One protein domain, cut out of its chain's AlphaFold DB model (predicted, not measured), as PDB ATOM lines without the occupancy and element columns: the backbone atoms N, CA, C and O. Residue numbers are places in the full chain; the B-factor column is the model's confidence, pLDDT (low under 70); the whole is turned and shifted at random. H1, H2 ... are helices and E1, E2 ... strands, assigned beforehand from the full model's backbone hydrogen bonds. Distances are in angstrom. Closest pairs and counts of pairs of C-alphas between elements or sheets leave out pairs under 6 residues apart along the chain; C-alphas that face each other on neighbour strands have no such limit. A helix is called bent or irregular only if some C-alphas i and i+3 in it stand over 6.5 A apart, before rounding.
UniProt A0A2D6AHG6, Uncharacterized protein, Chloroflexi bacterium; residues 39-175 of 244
ATOM      1  N   LEU A  39      35.036  51.060 143.054       78.38
ATOM      2  CA  LEU A  39      36.190  50.654 142.247       78.38
ATOM      3  C   LEU A  39      37.174  51.809 142.007       78.38
ATOM      4  O   LEU A  39      38.378  51.590 141.848       78.38
ATOM      5  N   TYR A  40      36.662  53.037 141.932       82.81
ATOM      6  CA  TYR A  40      37.451  54.241 141.692       82.81
ATOM      7  C   TYR A  40      36.728  55.474 142.217       82.81
ATOM      8  O   TYR A  40      35.518  55.591 142.051       82.81
ATOM      9  N   GLU A  41      37.495  56.411 142.766       86.38
ATOM     10  CA  GLU A  41      37.046  57.759 143.098       86.38
ATOM     11  C   GLU A  41      38.174  58.742 142.767       86.38
ATOM     12  O   GLU A  41      39.306  58.595 143.238       86.38
ATOM     13  N   GLY A  42      37.887  59.726 141.922       82.94
ATOM     14  CA  GLY A  42      38.877  60.714 141.508       82.94
ATOM     15  C   GLY A  42      38.426  61.527 140.306       82.94
ATOM     16  O   GLY A  42      37.471  61.170 139.628       82.94
ATOM     17  N   ALA A  43      39.104  62.646 140.060       84.12
ATOM     18  CA  ALA A  43      38.838  63.466 138.883       84.12
ATOM     19  C   ALA A  43      39.500  62.877 137.632       84.12
ATOM     20  O   ALA A  43      38.830  62.487 136.688       84.12
ATOM     21  N   ASP A  44      40.820  62.735 137.649       89.19
ATOM     22  CA  ASP A  44      41.580  62.186 136.531       89.19
ATOM     23  C   ASP A  44      42.524  61.091 137.031       89.19
ATOM     24  O   ASP A  44      42.899  61.050 138.211       89.19
ATOM     25  N   GLY A  45      42.963  60.222 136.122       88.69
ATOM     26  CA  GLY A  45      44.046  59.277 136.385       88.69
ATOM     27  C   GLY A  45      43.684  57.811 136.197       88.69
ATOM     28  O   GLY A  45      42.723  57.455 135.520       88.69
ATOM     29  N   GLU A  46      44.529  56.942 136.748       90.12
ATOM     30  CA  GLU A  46      44.471  55.513 136.462       90.12
ATOM     31  C   GLU A  46      43.447  54.780 137.337       90.12
ATOM     32  O   GLU A  46      43.498  54.831 138.566       90.12
ATOM     33  N   MET A  47      42.579  54.013 136.687       87.19
ATOM     34  CA  MET A  47      41.682  53.030 137.285       87.19
ATOM     35  C   MET A  47      42.089  51.628 136.825       87.19
ATOM     36  O   MET A  47      42.549  51.440 135.700       87.19
ATOM     37  N   LYS A  48      41.909  50.610 137.670       86.31
ATOM     38  CA  LYS A  48      42.195  49.215 137.306       86.31
ATOM     39  C   LYS A  48      40.949  48.360 137.416       86.31
ATOM     40  O   LYS A  48      40.326  48.323 138.469       86.31
ATOM     41  N   ILE A  49      40.649  47.618 136.352       82.00
ATOM     42  CA  ILE A  49      39.618  46.580 136.369       82.00
ATOM     43  C   ILE A  49      40.316  45.221 136.529       82.00
ATOM     44  O   ILE A  49      41.189  44.889 135.717       82.00
ATOM     45  N   PRO A  50      39.983  44.428 137.564       75.81
ATOM     46  CA  PRO A  50      40.653  43.159 137.830       75.81
ATOM     47  C   PRO A  50      40.361  42.099 136.754       75.81
ATOM     48  O   PRO A  50      39.299  42.081 136.140       75.81
ATOM     49  N   ALA A  51      41.297  41.157 136.580       66.75
ATOM     50  CA  ALA A  51      41.236  40.045 135.612       66.75
ATOM     51  C   ALA A  51      39.965  39.182 135.679       66.75
ATOM     52  O   ALA A  51      39.565  38.596 134.677       66.75
ATOM     53  N   ASN A  52      39.340  39.106 136.853       61.91
ATOM     54  CA  ASN A  52      38.178  38.261 137.116       61.91
ATOM     55  C   ASN A  52      36.913  39.087 137.370       61.91
ATOM     56  O   ASN A  52      36.034  38.631 138.097       61.91
ATOM     57  N   TYR A  53      36.829  40.307 136.831       65.88
ATOM     58  CA  TYR A  53      35.606  41.091 136.941       65.88
ATOM     59  C   TYR A  53      34.456  40.370 136.220       65.88
ATOM     60  O   TYR A  53      34.425  40.296 134.992       65.88
ATOM     61  N   SER A  54      33.513  39.820 136.985       57.50
ATOM     62  CA  SER A  54      32.226  39.342 136.480       57.50
ATOM     63  C   SER A  54      31.134  40.120 137.196       57.50
ATOM     64  O   SER A  54      30.654  39.682 138.236       57.50
ATOM     65  N   GLY A  55      30.819  41.298 136.659       59.50
ATOM     66  CA  GLY A  55      29.880  42.275 137.208       59.50
ATOM     67  C   GLY A  55      28.525  42.326 136.500       59.50
ATOM     68  O   GLY A  55      28.460  42.087 135.292       59.50
ATOM     69  N   LEU A  56      27.463  42.737 137.203       55.69
ATOM     70  CA  LEU A  56      26.201  43.218 136.613       55.69
ATOM     71  C   LEU A  56      26.384  44.554 135.865       55.69
ATOM     72  O   LEU A  56      25.519  44.967 135.092       55.69
ATOM     73  N   GLY A  57      27.525  45.218 136.065       68.38
ATOM     74  CA  GLY A  57      27.909  46.449 135.390       68.38
ATOM     75  C   GLY A  57      28.582  47.424 136.347       68.38
ATOM     76  O   GLY A  57      28.283  47.441 137.539       68.38
ATOM     77  N   LEU A  58      29.470  48.247 135.794       79.31
ATOM     78  CA  LEU A  58      30.076  49.366 136.505       79.31
ATOM     79  C   LEU A  58      29.305  50.638 136.174       79.31
ATOM     80  O   LEU A  58      29.138  50.978 134.995       79.31
ATOM     81  N   TYR A  59      28.862  51.334 137.211       82.25
ATOM     82  CA  TYR A  59      28.091  52.566 137.102       82.25
ATOM     83  C   TYR A  59      28.971  53.735 137.499       82.25
ATOM     84  O   TYR A  59      29.718  53.666 138.471       82.25
ATOM     85  N   VAL A  60      28.923  54.790 136.695       87.56
ATOM     86  CA  VAL A  60      29.723  55.994 136.912       87.56
ATOM     87  C   VAL A  60      28.812  57.048 137.499       87.56
ATOM     88  O   VAL A  60      27.758  57.313 136.922       87.56
ATOM     89  N   HIS A  61      29.245  57.651 138.597       89.12
ATOM     90  CA  HIS A  61      28.512  58.664 139.333       89.12
ATOM     91  C   HIS A  61      29.304  59.969 139.386       89.12
ATOM     92  O   HIS A  61      30.537  59.950 139.326       89.12
ATOM     93  N   ILE A  62      28.596  61.087 139.516       87.69
ATOM     94  CA  ILE A  62      29.169  62.396 139.863       87.69
ATOM     95  C   ILE A  62      28.353  63.029 140.974       87.69
ATOM     96  O   ILE A  62      27.168  62.735 141.102       87.69
ATOM     97  N   GLU A  63      28.964  63.974 141.676       86.31
ATOM     98  CA  GLU A  63      28.250  64.835 142.608       86.31
ATOM     99  C   GLU A  63      27.371  65.848 141.839       86.31
ATOM    100  O   GLU A  63      27.898  66.783 141.223       86.31
ATOM    101  N   SER A  64      26.051  65.628 141.779       87.69
ATOM    102  CA  SER A  64      25.069  66.522 141.133       87.69
ATOM    103  C   SER A  64      23.623  66.099 141.456       87.69
ATOM    104  O   SER A  64      23.387  65.204 142.252       87.69
ATOM    105  N   THR A  65      22.643  66.726 140.803       88.81
ATOM    106  CA  THR A  65      21.211  66.397 140.893       88.81
ATOM    107  C   THR A  65      20.602  66.237 139.501       88.81
ATOM    108  O   THR A  65      20.937  66.994 138.583       88.81
ATOM    109  N   TYR A  66      19.650  65.322 139.342       89.25
ATOM    110  CA  TYR A  66      18.877  65.170 138.113       89.25
ATOM    111  C   TYR A  66      17.963  66.373 137.830       89.25
ATOM    112  O   TYR A  66      17.661  67.204 138.695       89.25
ATOM    113  N   GLU A  67      17.446  66.455 136.602       89.75
ATOM    114  CA  GLU A  67      16.368  67.384 136.271       89.75
ATOM    115  C   GLU A  67      15.157  67.160 137.181       89.75
ATOM    116  O   GLU A  67      14.642  66.052 137.309       89.75
ATOM    117  N   GLY A  68      14.683  68.241 137.802       83.88
ATOM    118  CA  GLY A  68      13.650  68.179 138.837       83.88
ATOM    119  C   GLY A  68      14.200  68.192 140.266       83.88
ATOM    120  O   GLY A  68      13.409  68.342 141.191       83.88
ATOM    121  N   GLY A  69      15.527  68.135 140.438       82.31
ATOM    122  CA  GLY A  69      16.207  68.289 141.726       82.31
ATOM    123  C   GLY A  69      16.216  67.032 142.596       82.31
ATOM    124  O   GLY A  69      16.371  67.159 143.805       82.31
ATOM    125  N   GLY A  70      15.992  65.855 142.005       80.12
ATOM    126  CA  GLY A  70      16.139  64.567 142.685       80.12
ATOM    127  C   GLY A  70      17.537  63.979 142.499       80.12
ATOM    128  O   GLY A  70      18.227  64.311 141.537       80.12
ATOM    129  N   GLU A  71      17.921  63.082 143.396       76.50
ATOM    130  CA  GLU A  71      19.187  62.327 143.357       76.50
ATOM    131  C   GLU A  71      18.967  60.860 142.949       76.50
ATOM    132  O   GLU A  71      19.903  60.084 142.890       76.50
ATOM    133  N   GLY A  72      17.727  60.488 142.617       80.19
ATOM    134  CA  GLY A  72      17.330  59.124 142.276       80.19
ATOM    135  C   GLY A  72      15.920  58.823 142.782       80.19
ATOM    136  O   GLY A  72      15.182  59.715 143.213       80.19
ATOM    137  N   GLY A  73      15.519  57.559 142.715       78.06
ATOM    138  CA  GLY A  73      14.233  57.073 143.207       78.06
ATOM    139  C   GLY A  73      13.072  57.360 142.261       78.06
ATOM    140  O   GLY A  73      13.247  57.594 141.067       78.06
ATOM    141  N   TYR A  74      11.845  57.318 142.778       82.12
ATOM    142  CA  TYR A  74      10.654  57.457 141.940       82.12
ATOM    143  C   TYR A  74      10.482  58.884 141.401       82.12
ATOM    144  O   TYR A  74      10.276  59.834 142.157       82.12
ATOM    145  N   ASN A  75      10.482  59.026 140.076       83.19
ATOM    146  CA  ASN A  75      10.242  60.278 139.374       83.19
ATOM    147  C   ASN A  75       8.769  60.391 138.960       83.19
ATOM    148  O   ASN A  75       8.320  59.743 138.010       83.19
ATOM    149  N   GLU A  76       8.013  61.278 139.612       86.38
ATOM    150  CA  GLU A  76       6.590  61.500 139.305       86.38
ATOM    151  C   GLU A  76       6.337  61.959 137.858       86.38
ATOM    152  O   GLU A  76       5.291  61.641 137.289       86.38
ATOM    153  N   ASN A  77       7.282  62.673 137.236       88.25
ATOM    154  CA  ASN A  77       7.129  63.150 135.859       88.25
ATOM    155  C   ASN A  77       7.263  62.019 134.832       88.25
ATOM    156  O   ASN A  77       6.659  62.090 133.761       88.25
ATOM    157  N   HIS A  78       8.062  60.994 135.136       85.19
ATOM    158  CA  HIS A  78       8.237  59.823 134.274       85.19
ATOM    159  C   HIS A  78       7.306  58.663 134.656       85.19
ATOM    160  O   HIS A  78       7.006  57.815 133.818       85.19
ATOM    161  N   GLY A  79       6.821  58.635 135.900       86.81
ATOM    162  CA  GLY A  79       5.985  57.564 136.433       86.81
ATOM    163  C   GLY A  79       6.752  56.279 136.775       86.81
ATOM    164  O   GLY A  79       6.126  55.230 136.919       86.81
ATOM    165  N   ASN A  80       8.080  56.348 136.883       84.44
ATOM    166  CA  ASN A  80       8.998  55.248 137.200       84.44
ATOM    167  C   ASN A  80      10.282  55.802 137.860       84.44
ATOM    168  O   ASN A  80      10.379  57.007 138.080       84.44
ATOM    169  N   ASN A  81      11.281  54.957 138.133       82.25
ATOM    170  CA  ASN A  81      12.542  55.358 138.783       82.25
ATOM    171  C   ASN A  81      13.599  55.896 137.805       82.25
ATOM    172  O   ASN A  81      14.797  55.733 138.009       82.25
ATOM    173  N   THR A  82      13.164  56.490 136.688       84.81
ATOM    174  CA  THR A  82      14.102  56.998 135.684       84.81
ATOM    175  C   THR A  82      14.212  58.511 135.704       84.81
ATOM    176  O   THR A  82      13.215  59.222 135.842       84.81
ATOM    177  N   TRP A  83      15.418  59.014 135.467       88.69
ATOM    178  CA  TRP A  83      15.737  60.437 135.523       88.69
ATOM    179  C   TRP A  83      16.486  60.927 134.285       88.69
ATOM    180  O   TRP A  83      17.019  60.145 133.494       88.69
ATOM    181  N   ASN A  84      16.512  62.246 134.099       91.88
ATOM    182  CA  ASN A  84      17.337  62.900 133.085       91.88
ATOM    183  C   ASN A  84      18.395  63.754 133.783       91.88
ATOM    184  O   ASN A  84      18.106  64.389 134.795       91.88
ATOM    185  N   LEU A  85      19.606  63.799 133.232       93.06
ATOM    186  CA  LEU A  85      20.607  64.781 133.644       93.06
ATOM    187  C   LEU A  85      20.177  66.171 133.200       93.06
ATOM    188  O   LEU A  85      19.559  66.324 132.145       93.06
ATOM    189  N   THR A  86      20.605  67.189 133.945       93.94
ATOM    190  CA  THR A  86      20.502  68.568 133.468       93.94
ATOM    191  C   THR A  86      21.252  68.731 132.143       93.94
ATOM    192  O   THR A  86      22.238  68.039 131.875       93.94
ATOM    193  N   GLU A  87      20.829  69.672 131.295       95.19
ATOM    194  CA  GLU A  87      21.535  69.949 130.033       95.19
ATOM    195  C   GLU A  87      23.026  70.265 130.262       95.19
ATOM    196  O   GLU A  87      23.886  69.830 129.492       95.19
ATOM    197  N   ALA A  88      23.342  70.985 131.343       94.50
ATOM    198  CA  ALA A  88      24.712  71.310 131.722       94.50
ATOM    199  C   ALA A  88      25.526  70.049 132.049       94.50
ATOM    200  O   ALA A  88      26.606  69.861 131.483       94.50
ATOM    201  N   ASP A  89      24.987  69.162 132.886       93.25
ATOM    202  CA  ASP A  89      25.674  67.932 133.281       93.25
ATOM    203  C   ASP A  89      25.775  66.945 132.125       93.25
ATOM    204  O   ASP A  89      26.835  66.378 131.895       93.25
ATOM    205  N   CYS A  90      24.731  66.805 131.308       94.56
ATOM    206  CA  CYS A  90      24.788  65.986 130.102       94.56
ATOM    207  C   CYS A  90      25.888  66.460 129.138       94.56
ATOM    208  O   CYS A  90      26.613  65.643 128.566       94.56
ATOM    209  N   ASN A  91      26.024  67.775 128.934       95.69
ATOM    210  CA  ASN A  91      27.067  68.331 128.071       95.69
ATOM    211  C   ASN A  91      28.467  68.110 128.647       95.69
ATOM    212  O   ASN A  91      29.390  67.844 127.882       95.69
ATOM    213  N   LYS A  92      28.601  68.178 129.971       94.69
ATOM    214  CA  LYS A  92      29.844  67.931 130.703       94.69
ATOM    215  C   LYS A  92      30.240  66.453 130.671       94.69
ATOM    216  O   LYS A  92      31.307  66.114 130.193       94.69
ATOM    217  N   VAL A  93      29.349  65.547 131.055       92.94
ATOM    218  CA  VAL A  93      29.609  64.096 131.091       92.94
ATOM    219  C   VAL A  93      29.968  63.544 129.704       92.94
ATOM    220  O   VAL A  93      30.775  62.627 129.582       92.94
ATOM    221  N   LYS A  94      29.426  64.120 128.624       92.69
ATOM    222  CA  LYS A  94      29.793  63.746 127.246       92.69
ATOM    223  C   LYS A  94      31.249  64.037 126.878       92.69
ATOM    224  O   LYS A  94      31.709  63.485 125.879       92.69
ATOM    225  N   THR A  95      31.947  64.907 127.610       94.94
ATOM    226  CA  THR A  95      33.370  65.172 127.368       94.94
ATOM    227  C   THR A  95      34.275  64.184 128.088       94.94
ATOM    228  O   THR A  95      35.451  64.115 127.749       94.94
ATOM    229  N   PHE A  96      33.749  63.416 129.046       93.75
ATOM    230  CA  PHE A  96      34.561  62.485 129.817       93.75
ATOM    231  C   PHE A  96      35.047  61.342 128.940       93.75
ATOM    232  O   PHE A  96      34.303  60.789 128.121       93.75
ATOM    233  N   THR A  97      36.290  60.938 129.173       92.69
ATOM    234  CA  THR A  97      36.873  59.763 128.546       92.69
ATOM    235  C   THR A  97      37.434  58.798 129.581       92.69
ATOM    236  O   THR A  97      37.916  59.195 130.635       92.69
ATOM    237  N   LEU A  98      37.331  57.509 129.269       91.69
ATOM    238  CA  LEU A  98      37.950  56.412 129.988       91.69
ATOM    239  C   LEU A  98      38.561  55.487 128.942       91.69
ATOM    240  O   LEU A  98      37.846  54.710 128.299       91.69
ATOM    241  N   THR A  99      39.873  55.587 128.772       90.62
ATOM    242  CA  THR A  99      40.592  54.862 127.720       90.62
ATOM    243  C   THR A  99      41.269  53.625 128.289       90.62
ATOM    244  O   THR A  99      41.943  53.714 129.312       90.62
ATOM    245  N   HIS A 100      41.109  52.473 127.638       90.19
ATOM    246  CA  HIS A 100      41.860  51.262 127.955       90.19
ATOM    247  C   HIS A 100      43.313  51.420 127.494       90.19
ATOM    248  O   HIS A 100      43.573  51.496 126.295       90.19
ATOM    249  N   ASN A 101      44.268  51.441 128.425       90.12
ATOM    250  CA  ASN A 101      45.655  51.807 128.119       90.12
ATOM    251  C   ASN A 101      46.352  50.822 127.158       90.12
ATOM    252  O   ASN A 101      47.294  51.209 126.471       90.12
ATOM    253  N   GLU A 102      45.926  49.554 127.119       87.81
ATOM    254  CA  GLU A 102      46.537  48.534 126.253       87.81
ATOM    255  C   GLU A 102      45.958  48.526 124.833       87.81
ATOM    256  O   GLU A 102      46.690  48.285 123.872       87.81
ATOM    257  N   GLU A 103      44.657  48.786 124.691       85.25
ATOM    258  CA  GLU A 103      43.952  48.719 123.402       85.25
ATOM    259  C   GLU A 103      43.699  50.093 122.770       85.25
ATOM    260  O   GLU A 103      43.303  50.150 121.607       85.25
ATOM    261  N   ASP A 104      43.935  51.182 123.508       86.31
ATOM    262  CA  ASP A 104      43.642  52.564 123.103       86.31
ATOM    263  C   ASP A 104      42.161  52.755 122.712       86.31
ATOM    264  O   ASP A 104      41.810  53.399 121.723       86.31
ATOM    265  N   THR A 105      41.262  52.124 123.479       85.12
ATOM    266  CA  THR A 105      39.814  52.118 123.229       85.12
ATOM    267  C   THR A 105      39.049  52.874 124.308       85.12
ATOM    268  O   THR A 105      39.276  52.695 125.502       85.12
ATOM    269  N   GLN A 106      38.100  53.707 123.884       86.38
ATOM    270  CA  GLN A 106      37.215  54.449 124.777       86.38
ATOM    271  C   GLN A 106      36.045  53.569 125.236       86.38
ATOM    272  O   GLN A 106      35.303  53.051 124.399       86.38
ATOM    273  N   VAL A 107      35.855  53.427 126.551       84.44
ATOM    274  CA  VAL A 107      34.896  52.458 127.124       84.44
ATOM    275  C   VAL A 107      33.808  53.064 128.015       84.44
ATOM    276  O   VAL A 107      32.931  52.333 128.485       84.44
ATOM    277  N   PHE A 108      33.835  54.379 128.255       88.12
ATOM    278  CA  PHE A 108      32.760  55.066 128.974       88.12
ATOM    279  C   PHE A 108      31.614  55.441 128.031       88.12
ATOM    280  O   PHE A 108      31.825  56.080 126.996       88.12
ATOM    281  N   PHE A 109      30.394  55.058 128.420       85.81
ATOM    282  CA  PHE A 109      29.163  55.370 127.704       85.81
ATOM    283  C   PHE A 109      28.298  56.317 128.546       85.81
ATOM    284  O   PHE A 109      27.611  55.854 129.468       85.81
ATOM    285  N   PRO A 110      28.299  57.627 128.238       89.56
ATOM    286  CA  PRO A 110      27.500  58.596 128.972       89.56
ATOM    287  C   PRO A 110      26.007  58.367 128.720       89.56
ATOM    288  O   PRO A 110      25.590  58.018 127.609       89.56
ATOM    289  N   ARG A 111      25.183  58.602 129.740       89.00
ATOM    290  CA  ARG A 111      23.721  58.597 129.640       89.00
ATOM    291  C   ARG A 111      23.186  59.935 130.112       89.00
ATOM    292  O   ARG A 111      23.605  60.426 131.142       89.00
ATOM    293  N   CYS A 112      22.261  60.510 129.348       89.88
ATOM    294  CA  CYS A 112      21.649  61.794 129.700       89.88
ATOM    295  C   CYS A 112      20.164  61.701 130.026       89.88
ATOM    296  O   CYS A 112      19.642  62.602 130.661       89.88
ATOM    297  N   ASN A 113      19.476  60.665 129.550       88.94
ATOM    298  CA  ASN A 113      18.028  60.545 129.683       88.94
ATOM    299  C   ASN A 113      17.661  59.120 130.075       88.94
ATOM    300  O   ASN A 113      18.376  58.188 129.686       88.94
ATOM    301  N   TYR A 114      16.525  58.971 130.756       83.00
ATOM    302  CA  TYR A 114      15.997  57.686 131.226       83.00
ATOM    303  C   TYR A 114      17.062  56.851 131.953       83.00
ATOM    304  O   TYR A 114      17.311  55.684 131.636       83.00
ATOM    305  N   ILE A 115      17.760  57.502 132.877       82.62
ATOM    306  CA  ILE A 115      18.764  56.896 133.741       82.62
ATOM    307  C   ILE A 115      18.017  56.213 134.866       82.62
ATOM    308  O   ILE A 115      17.275  56.874 135.580       82.62
ATOM    309  N   ASP A 116      18.173  54.900 134.949       78.25
ATOM    310  CA  ASP A 116      17.616  54.103 136.031       78.25
ATOM    311  C   ASP A 116      18.475  54.319 137.274       78.25
ATOM    312  O   ASP A 116      19.679  54.041 137.239       78.25
ATOM    313  N   ASP A 117      17.857  54.892 138.296       75.00
ATOM    314  CA  ASP A 117      18.467  55.216 139.574       75.00
ATOM    315  C   ASP A 117      17.387  55.016 140.634       75.00
ATOM    316  O   ASP A 117      16.449  55.808 140.756       75.00
ATOM    317  N   ASP A 118      17.458  53.890 141.339       65.69
ATOM    318  CA  ASP A 118      16.456  53.494 142.325       65.69
ATOM    319  C   ASP A 118      16.512  54.338 143.605       65.69
ATOM    320  O   ASP A 118      15.595  54.248 144.426       65.69
ATOM    321  N   GLY A 119      17.510  55.225 143.732       59.88
ATOM    322  CA  GLY A 119      17.664  56.129 144.863       59.88
ATOM    323  C   GLY A 119      17.839  55.394 146.187       59.88
ATOM    324  O   GLY A 119      17.573  55.979 147.235       59.88
ATOM    325  N   GLU A 120      18.250  54.118 146.182       54.09
ATOM    326  CA  GLU A 120      18.457  53.365 147.426       54.09
ATOM    327  C   GLU A 120      19.610  53.936 148.274       54.09
ATOM    328  O   GLU A 120      19.708  53.637 149.467       54.09
ATOM    329  N   THR A 121      20.436  54.819 147.707       51.19
ATOM    330  CA  THR A 121      21.499  55.553 148.407       51.19
ATOM    331  C   THR A 121      21.062  56.934 148.947       51.19
ATOM    332  O   THR A 121      21.759  57.520 149.782       51.19
ATOM    333  N   ALA A 122      19.847  57.391 148.605       42.50
ATOM    334  CA  ALA A 122      19.349  58.770 148.748       42.50
ATOM    335  C   ALA A 122      19.146  59.301 150.184       42.50
ATOM    336  O   ALA A 122      18.581  60.379 150.374       42.50
ATOM    337  N   GLU A 123      19.577  58.585 151.225       42.59
ATOM    338  CA  GLU A 123      19.599  59.167 152.572       42.59
ATOM    339  C   GLU A 123      20.881  59.972 152.856       42.59
ATOM    340  O   GLU A 123      20.912  60.691 153.860       42.59
ATOM    341  N   SER A 124      21.926  59.910 152.008       48.28
ATOM    342  CA  SER A 124      23.172  60.640 152.309       48.28
ATOM    343  C   SER A 124      24.178  60.919 151.185       48.28
ATOM    344  O   SER A 124      25.229  61.477 151.509       48.28
ATOM    345  N   ASP A 125      23.943  60.543 149.927       58.25
ATOM    346  CA  ASP A 125      24.952  60.723 148.881       58.25
ATOM    347  C   ASP A 125      24.506  61.717 147.794       58.25
ATOM    348  O   ASP A 125      23.533  61.511 147.088       58.25
ATOM    349  N   ASP A 126      25.248  62.819 147.643       72.25
ATOM    350  CA  ASP A 126      25.023  63.845 146.607       72.25
ATOM    351  C   ASP A 126      25.362  63.320 145.182       72.25
ATOM    352  O   ASP A 126      25.726  64.091 144.294       72.25
ATOM    353  N   TRP A 127      25.320  61.999 144.956       81.00
ATOM    354  CA  TRP A 127      25.867  61.306 143.792       81.00
ATOM    355  C   TRP A 127      24.769  60.755 142.887       81.00
ATOM    356  O   TRP A 127      23.935  59.971 143.313       81.00
ATOM    357  N   ILE A 128      24.831  61.090 141.598       82.94
ATOM    358  CA  ILE A 128      23.887  60.593 140.587       82.94
ATOM    359  C   ILE A 128      24.586  59.735 139.543       82.94
ATOM    360  O   ILE A 128      25.716  60.027 139.140       82.94
ATOM    361  N   VAL A 129      23.900  58.712 139.035       86.12
ATOM    362  CA  VAL A 129      24.371  57.910 137.900       86.12
ATOM    363  C   VAL A 129      24.430  58.767 136.630       86.12
ATOM    364  O   VAL A 129      23.453  59.370 136.195       86.12
ATOM    365  N   VAL A 130      25.575  58.768 135.948       88.69
ATOM    366  CA  VAL A 130      25.779  59.519 134.692       88.69
ATOM    367  C   VAL A 130      26.160  58.651 133.502       88.69
ATOM    368  O   VAL A 130      26.254  59.114 132.360       88.69
ATOM    369  N   GLY A 131      26.383  57.363 133.728       87.06
ATOM    370  CA  GLY A 131      26.713  56.442 132.659       87.06
ATOM    371  C   GLY A 131      27.158  55.091 133.170       87.06
ATOM    372  O   GLY A 131      27.052  54.767 134.351       87.06
ATOM    373  N   ARG A 132      27.642  54.278 132.237       83.75
ATOM    374  CA  ARG A 132      28.106  52.925 132.529       83.75
ATOM    375  C   ARG A 132      29.403  52.631 131.809       83.75
ATOM    376  O   ARG A 132      29.671  53.187 130.740       83.75
ATOM    377  N   LEU A 133      30.158  51.693 132.363       82.69
ATOM    378  CA  LEU A 133      31.284  51.070 131.682       82.69
ATOM    379  C   LEU A 133      30.882  49.694 131.162       82.69
ATOM    380  O   LEU A 133      29.969  49.053 131.685       82.69
ATOM    381  N   CYS A 134      31.593  49.236 130.130       69.50
ATOM    382  CA  CYS A 134      31.540  47.846 129.666       69.50
ATOM    383  C   CYS A 134      30.140  47.366 129.245       69.50
ATOM    384  O   CYS A 134      29.791  46.193 129.371       69.50
ATOM    385  N   TYR A 135      29.322  48.283 128.734       60.78
ATOM    386  CA  TYR A 135      27.981  47.973 128.266       60.78
ATOM    387  C   TYR A 135      28.039  47.268 126.903       60.78
ATOM    388  O   TYR A 135      28.477  47.851 125.910       60.78
ATOM    389  N   ASN A 136      27.575  46.018 126.835       54.78
ATOM    390  CA  ASN A 136      27.458  45.309 125.566       54.78
ATOM    391  C   ASN A 136      26.177  45.747 124.838       54.78
ATOM    392  O   ASN A 136      25.079  45.291 125.155       54.78
ATOM    393  N   LYS A 137      26.328  46.635 123.851       45.12
ATOM    394  CA  LYS A 137      25.225  47.159 123.030       45.12
ATOM    395  C   LYS A 137      24.485  46.058 122.245       45.12
ATOM    396  O   LYS A 137      23.329  46.257 121.888       45.12
ATOM    397  N   ASP A 138      25.109  44.899 122.016       44.00
ATOM    398  CA  ASP A 138      24.538  43.798 121.223       44.00
ATOM    399  C   ASP A 138      23.583  42.880 122.020       44.00
ATOM    400  O   ASP A 138      22.894  42.034 121.441       44.00
ATOM    401  N   ASN A 139      23.490  43.052 123.345       46.47
ATOM    402  CA  ASN A 139      22.612  42.249 124.206       46.47
ATOM    403  C   ASN A 139      21.175  42.780 124.322       46.47
ATOM    404  O   ASN A 139      20.355  42.127 124.959       46.47
ATOM    405  N   ASP A 140      20.828  43.881 123.649       45.25
ATOM    406  CA  ASP A 140      19.446  44.392 123.610       45.25
ATOM    407  C   ASP A 140      18.473  43.399 122.927       45.25
ATOM    408  O   ASP A 140      17.265  43.457 123.119       45.25
ATOM    409  N   ASN A 141      19.007  42.432 122.163       40.22
ATOM    410  CA  ASN A 141      18.239  41.402 121.451       40.22
ATOM    411  C   ASN A 141      18.649  39.951 121.776       40.22
ATOM    412  O   ASN A 141      18.160  39.024 121.126       40.22
ATOM    413  N   SER A 142      19.533  39.724 122.752       40.50
ATOM    414  CA  SER A 142      20.087  38.390 123.019       40.50
ATOM    415  C   SER A 142      19.798  37.960 124.450       40.50
ATOM    416  O   SER A 142      20.429  38.396 125.408       40.50
ATOM    417  N   SER A 143      18.822  37.071 124.579       41.50
ATOM    418  CA  SER A 143      18.409  36.426 125.817       41.50
ATOM    419  C   SER A 143      19.611  35.852 126.590       41.50
ATOM    420  O   SER A 143      20.209  34.868 126.159       41.50
ATOM    421  N   GLY A 144      19.917  36.410 127.768       37.44
ATOM    422  CA  GLY A 144      20.479  35.622 128.874       37.44
ATOM    423  C   GLY A 144      21.873  35.951 129.422       37.44
ATOM    424  O   GLY A 144      22.324  35.194 130.277       37.44
ATOM    425  N   SER A 145      22.551  37.034 129.024       42.06
ATOM    426  CA  SER A 145      23.783  37.471 129.715       42.06
ATOM    427  C   SER A 145      23.642  38.887 130.264       42.06
ATOM    428  O   SER A 145      23.907  39.864 129.573       42.06
ATOM    429  N   TRP A 146      23.249  38.972 131.533       45.69
ATOM    430  CA  TRP A 146      23.212  40.195 132.345       45.69
ATOM    431  C   TRP A 146      24.604  40.658 132.812       45.69
ATOM    432  O   TRP A 146      24.725  41.687 133.465       45.69
ATOM    433  N   TYR A 147      25.656  39.906 132.477       44.03
ATOM    434  CA  TYR A 147      27.037  40.260 132.787       44.03
ATOM    435  C   TYR A 147      27.624  41.213 131.743       44.03
ATOM    436  O   TYR A 147      27.655  40.906 130.545       44.03
ATOM    437  N   ALA A 148      28.147  42.341 132.218       55.12
ATOM    438  CA  ALA A 148      28.993  43.244 131.452       55.12
ATOM    439  C   ALA A 148      30.428  42.692 131.443       55.12
ATOM    440  O   ALA A 148      31.088  42.636 132.480       55.12
ATOM    441  N   ALA A 149      30.923  42.258 130.282       57.88
ATOM    442  CA  ALA A 149      32.312  41.826 130.150       57.88
ATOM    443  C   ALA A 149      33.209  43.060 129.961       57.88
ATOM    444  O   ALA A 149      33.352  43.567 128.849       57.88
ATOM    445  N   CYS A 150      33.796  43.558 131.049       70.62
ATOM    446  CA  CYS A 150      34.914  44.493 130.965       70.62
ATOM    447  C   CYS A 150      36.187  43.733 130.599       70.62
ATOM    448  O   CYS A 150      36.511  42.733 131.243       70.62
ATOM    449  N   THR A 151      36.960  44.233 129.635       78.62
ATOM    450  CA  THR A 151      38.347  43.783 129.496       78.62
ATOM    451  C   THR A 151      39.090  44.151 130.780       78.62
ATOM    452  O   THR A 151      38.970  45.261 131.297       78.62
ATOM    453  N   SER A 152      39.833  43.225 131.364       83.00
ATOM    454  CA  SER A 152      40.668  43.571 132.511       83.00
ATOM    455  C   SER A 152      41.854  44.407 132.070       83.00
ATOM    456  O   SER A 152      42.426  44.123 131.020       83.00
ATOM    457  N   GLY A 153      42.287  45.356 132.888       85.25
ATOM    458  CA  GLY A 153      43.418  46.192 132.518       85.25
ATOM    459  C   GLY A 153      43.486  47.483 133.309       85.25
ATOM    460  O   GLY A 153      42.743  47.694 134.271       85.25
ATOM    461  N   THR A 154      44.413  48.338 132.892       89.12
ATOM    462  CA  THR A 154      44.520  49.707 133.399       89.12
ATOM    463  C   THR A 154      43.838  50.644 132.418       89.12
ATOM    464  O   THR A 154      44.034  50.543 131.207       89.12
ATOM    465  N   TYR A 155      43.041  51.546 132.960       90.56
ATOM    466  CA  TYR A 155      42.271  52.533 132.238       90.56
ATOM    467  C   TYR A 155      42.640  53.921 132.740       90.56
ATOM    468  O   TYR A 155      42.988  54.064 133.910       90.56
ATOM    469  N   THR A 156      42.535  54.934 131.891       93.00
ATOM    470  CA  THR A 156      42.818  56.321 132.277       93.00
ATOM    471  C   THR A 156      41.582  57.186 132.095       93.00
ATOM    472  O   THR A 156      41.054  57.268 130.983       93.00
ATOM    473  N   TRP A 157      41.137  57.807 133.188       94.00
ATOM    474  CA  TRP A 157      40.109  58.839 133.206       94.00
ATOM    475  C   TRP A 157      40.689  60.197 132.802       94.00
ATOM    476  O   TRP A 157      41.745  60.597 133.301       94.00
ATOM    477  N   ASP A 158      39.950  60.893 131.946       94.62
ATOM    478  CA  ASP A 158      40.037  62.335 131.712       94.62
ATOM    479  C   ASP A 158      38.608  62.883 131.797       94.62
ATOM    480  O   ASP A 158      37.762  62.592 130.944       94.62
ATOM    481  N   THR A 159      38.318  63.592 132.881       92.44
ATOM    482  CA  THR A 159      36.986  64.120 133.206       92.44
ATOM    483  C   THR A 159      36.959  65.645 133.216       92.44
ATOM    484  O   THR A 159      35.966  66.235 133.640       92.44
ATOM    485  N   ASP A 160      38.037  66.296 132.765       91.25
ATOM    486  CA  ASP A 160      38.227  67.745 132.894       91.25
ATOM    487  C   ASP A 160      38.143  68.221 134.365       91.25
ATOM    488  O   ASP A 160      37.546  69.250 134.691       91.25
ATOM    489  N   GLY A 161      38.733  67.445 135.287       86.56
ATOM    490  CA  GLY A 161      38.834  67.804 136.704       86.56
ATOM    491  C   GLY A 161      37.589  67.504 137.550       86.56
ATOM    492  O   GLY A 161      37.453  68.047 138.650       86.56
ATOM    493  N   VAL A 162      36.677  66.661 137.068       88.06
ATOM    494  CA  VAL A 162      35.394  66.362 137.715       88.06
ATOM    495  C   VAL A 162      35.484  65.042 138.446       88.06
ATOM    496  O   VAL A 162      35.706  64.007 137.831       88.06
ATOM    497  N   VAL A 163      35.265  65.055 139.757       86.50
ATOM    498  CA  VAL A 163      35.320  63.818 140.536       86.50
ATOM    499  C   VAL A 163      34.227  62.862 140.059       86.50
ATOM    500  O   VAL A 163      33.042  63.195 140.087       86.50
ATOM    501  N   VAL A 164      34.648  61.680 139.614       87.94
ATOM    502  CA  VAL A 164      33.773  60.560 139.281       87.94
ATOM    503  C   VAL A 164      33.963  59.447 140.298       87.94
ATOM    504  O   VAL A 164      35.080  59.196 140.760       87.94
ATOM    505  N   MET A 165      32.875  58.747 140.599       86.25
ATOM    506  CA  MET A 165      32.891  57.522 141.386       86.25
ATOM    507  C   MET A 165      32.410  56.359 140.524       86.25
ATOM    508  O   MET A 165      31.337  56.413 139.926       86.25
ATOM    509  N   VAL A 166      33.202  55.295 140.436       84.75
ATOM    510  CA  VAL A 166      32.823  54.077 139.717       84.75
ATOM    511  C   VAL A 166      32.426  53.021 140.732       84.75
ATOM    512  O   VAL A 166      33.269  52.574 141.507       84.75
ATOM    513  N   TYR A 167      31.160  52.618 140.703       76.31
ATOM    514  CA  TYR A 167      30.604  51.629 141.618       76.31
ATOM    515  C   TYR A 167      30.372  50.290 140.915       76.31
ATOM    516  O   TYR A 167      29.885  50.244 139.779       76.31
ATOM    517  N   ASP A 168      30.703  49.202 141.601       71.31
ATOM    518  CA  ASP A 168      30.419  47.834 141.192       71.31
ATOM    519  C   ASP A 168      29.228  47.266 141.966       71.31
ATOM    520  O   ASP A 168      29.351  46.845 143.118       71.31
ATOM    521  N   LEU A 169      28.073  47.183 141.298       58.56
ATOM    522  CA  LEU A 169      26.853  46.612 141.882       58.56
ATOM    523  C   LEU A 169      27.025  45.144 142.310       58.56
ATOM    524  O   LEU A 169      26.294  44.672 143.184       58.56
ATOM    525  N   ASN A 170      27.990  44.409 141.741       52.12
ATOM    526  CA  ASN A 170      28.212  43.018 142.130       52.12
ATOM    527  C   ASN A 170      28.868  42.860 143.488       52.12
ATOM    528  O   ASN A 170      28.512  41.926 144.197       52.12
ATOM    529  N   THR A 171      29.770  43.752 143.885       49.59
ATOM    530  CA  THR A 171      30.460  43.600 145.170       49.59
ATOM    531  C   THR A 171      29.500  43.814 146.354       49.59
ATOM    532  O   THR A 171      29.604  43.129 147.373       49.59
ATOM    533  N   LEU A 172      28.458  44.632 146.174       49.06
ATOM    534  CA  LEU A 172      27.378  44.815 147.151       49.06
ATOM    535  C   LEU A 172      26.511  43.547 147.300       49.06
ATOM    536  O   LEU A 172      26.178  43.120 148.410       49.06
ATOM    537  N   ILE A 173      26.220  42.883 146.179       46.75
ATOM    538  CA  ILE A 173      25.441  41.640 146.132       46.75
ATOM    539  C   ILE A 173      26.267  40.430 146.607       46.75
ATOM    540  O   ILE A 173      25.759  39.601 147.364       46.75
ATOM    541  N   ASP A 174      27.544  40.329 146.238       42.19
ATOM    542  CA  ASP A 174      28.442  39.245 146.650       42.19
ATOM    543  C   ASP A 174      28.823  39.350 148.129       42.19
ATOM    544  O   ASP A 174      28.872  38.326 148.814       42.19
ATOM    545  N   GLY A 175      28.998  40.560 148.670       43.94
ATOM    546  CA  GLY A 175      29.138  40.783 150.110       43.94
ATOM    547  C   GLY A 175      27.905  40.301 150.882       43.94
ATOM    548  O   GLY A 175      28.019  39.593 151.888       43.94
TER     549      GLY A 175
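Overview. This is residues 39 to 175 of the 244 residues of an uncharacterized protein of Chloroflexi bacterium (UniProt A0A2D6AHG6). Look first for a flattened, nearly closed barrel of eight strands: a curled five-stranded sheet and a three-stranded sheet form a sandwich, two sheets face to face, with E1 beside E2 at one seam and E4 beside E5 at the other. H1 packs over E6, H2 and H3 lie far from the middle, and the long loops of residues 64 to 86 and 111 to 126 lie together to one side, tied by a short antiparallel pairing of 82 to 83 with 115 to 116. There are 137 residues printed, in the order E1 E2 E3 H1 E4 E5 E6 H2 E7 E8 H3, and both sheets, E1 E8 E3 E6 E5 and E2 E7 E4, are all antiparallel. The class is mixed, helices and strands, with 59 residues, under half, in named elements; the whole is compact, radius of gyration of the C-alphas 14.8 A, spanning 43 by 38 by 30 A.

Along the chain. Find C-alpha 39 at (36.190, 50.654, 142.247), where E1, residues 39 to 42, begins. Its sheet also holds E8, 164 to 168, 13.3 A long; E3, 58 to 63, 16.7 A; E6, 127 to 133, 16.8 A; and E5, 108 to 110. The other sheet has E2, 45 to 49, 13.4 A; E7, 153 to 158, 16.5 A; and E4, 97 to 100. Helix H1 is residues 87 to 93, H2 137 to 141, and H3 169 to 175, ending at C-alpha 175 (29.138, 40.783, 150.110).

Arrangement. Begin in the strongly twisted larger sheet, where N 166 and O 40 of E8 and E1 are 2.8 A apart. Between E3 and E8, N 61 and O 165 are within hydrogen-bond range at 2.8 A, and between E6 and E3, N 130 and O 60 are within hydrogen-bond range at 2.8 A. E5 and E6 are a hairpin, with N 109 and O 132 at 3.1 A. In the other sheet look at N 47 and O 155 of E2 and E7, 2.8 A, and N 97 and O 158 of E4 and E7, 2.8 A. Between the two sheets, the closest C-alphas of E1 and E2 are those of Tyr 40 and Met 47, 6.2 A apart, and the closest C-alphas of E4 and E5 are those of Leu 98 and Phe 108, 5.5 A apart. H1 is on the larger sheet, over E6, at a height over the sheet of 9.5 A, slantwise to the strands at 52 degrees to E6 on the local plane. H3 is only just not on that sheet, with 4 pairs of C-alphas within 10 A; H2 is apart from E3. Every O i to N i+4 pair is within hydrogen-bond range in H1 and H3, but 0 of 1 in H2, with 0 of 2 O i to N i+3 pairs; H2 is only just irregular, C-alphas 138 and 141 being 6.7 A apart.

Size, cuts and confidence. The two C-alphas farthest apart, of Glu 76 and Glu 102, are 44.0 A apart. The printed part has no cut, and its long links are E3 to H1, E5 to E6 and H2 to E7. Mean pLDDT of the printed part is 76.8; look for values under 70 at residues 51 to 57, 118 to 125, 134 to 149 and 169 to 175.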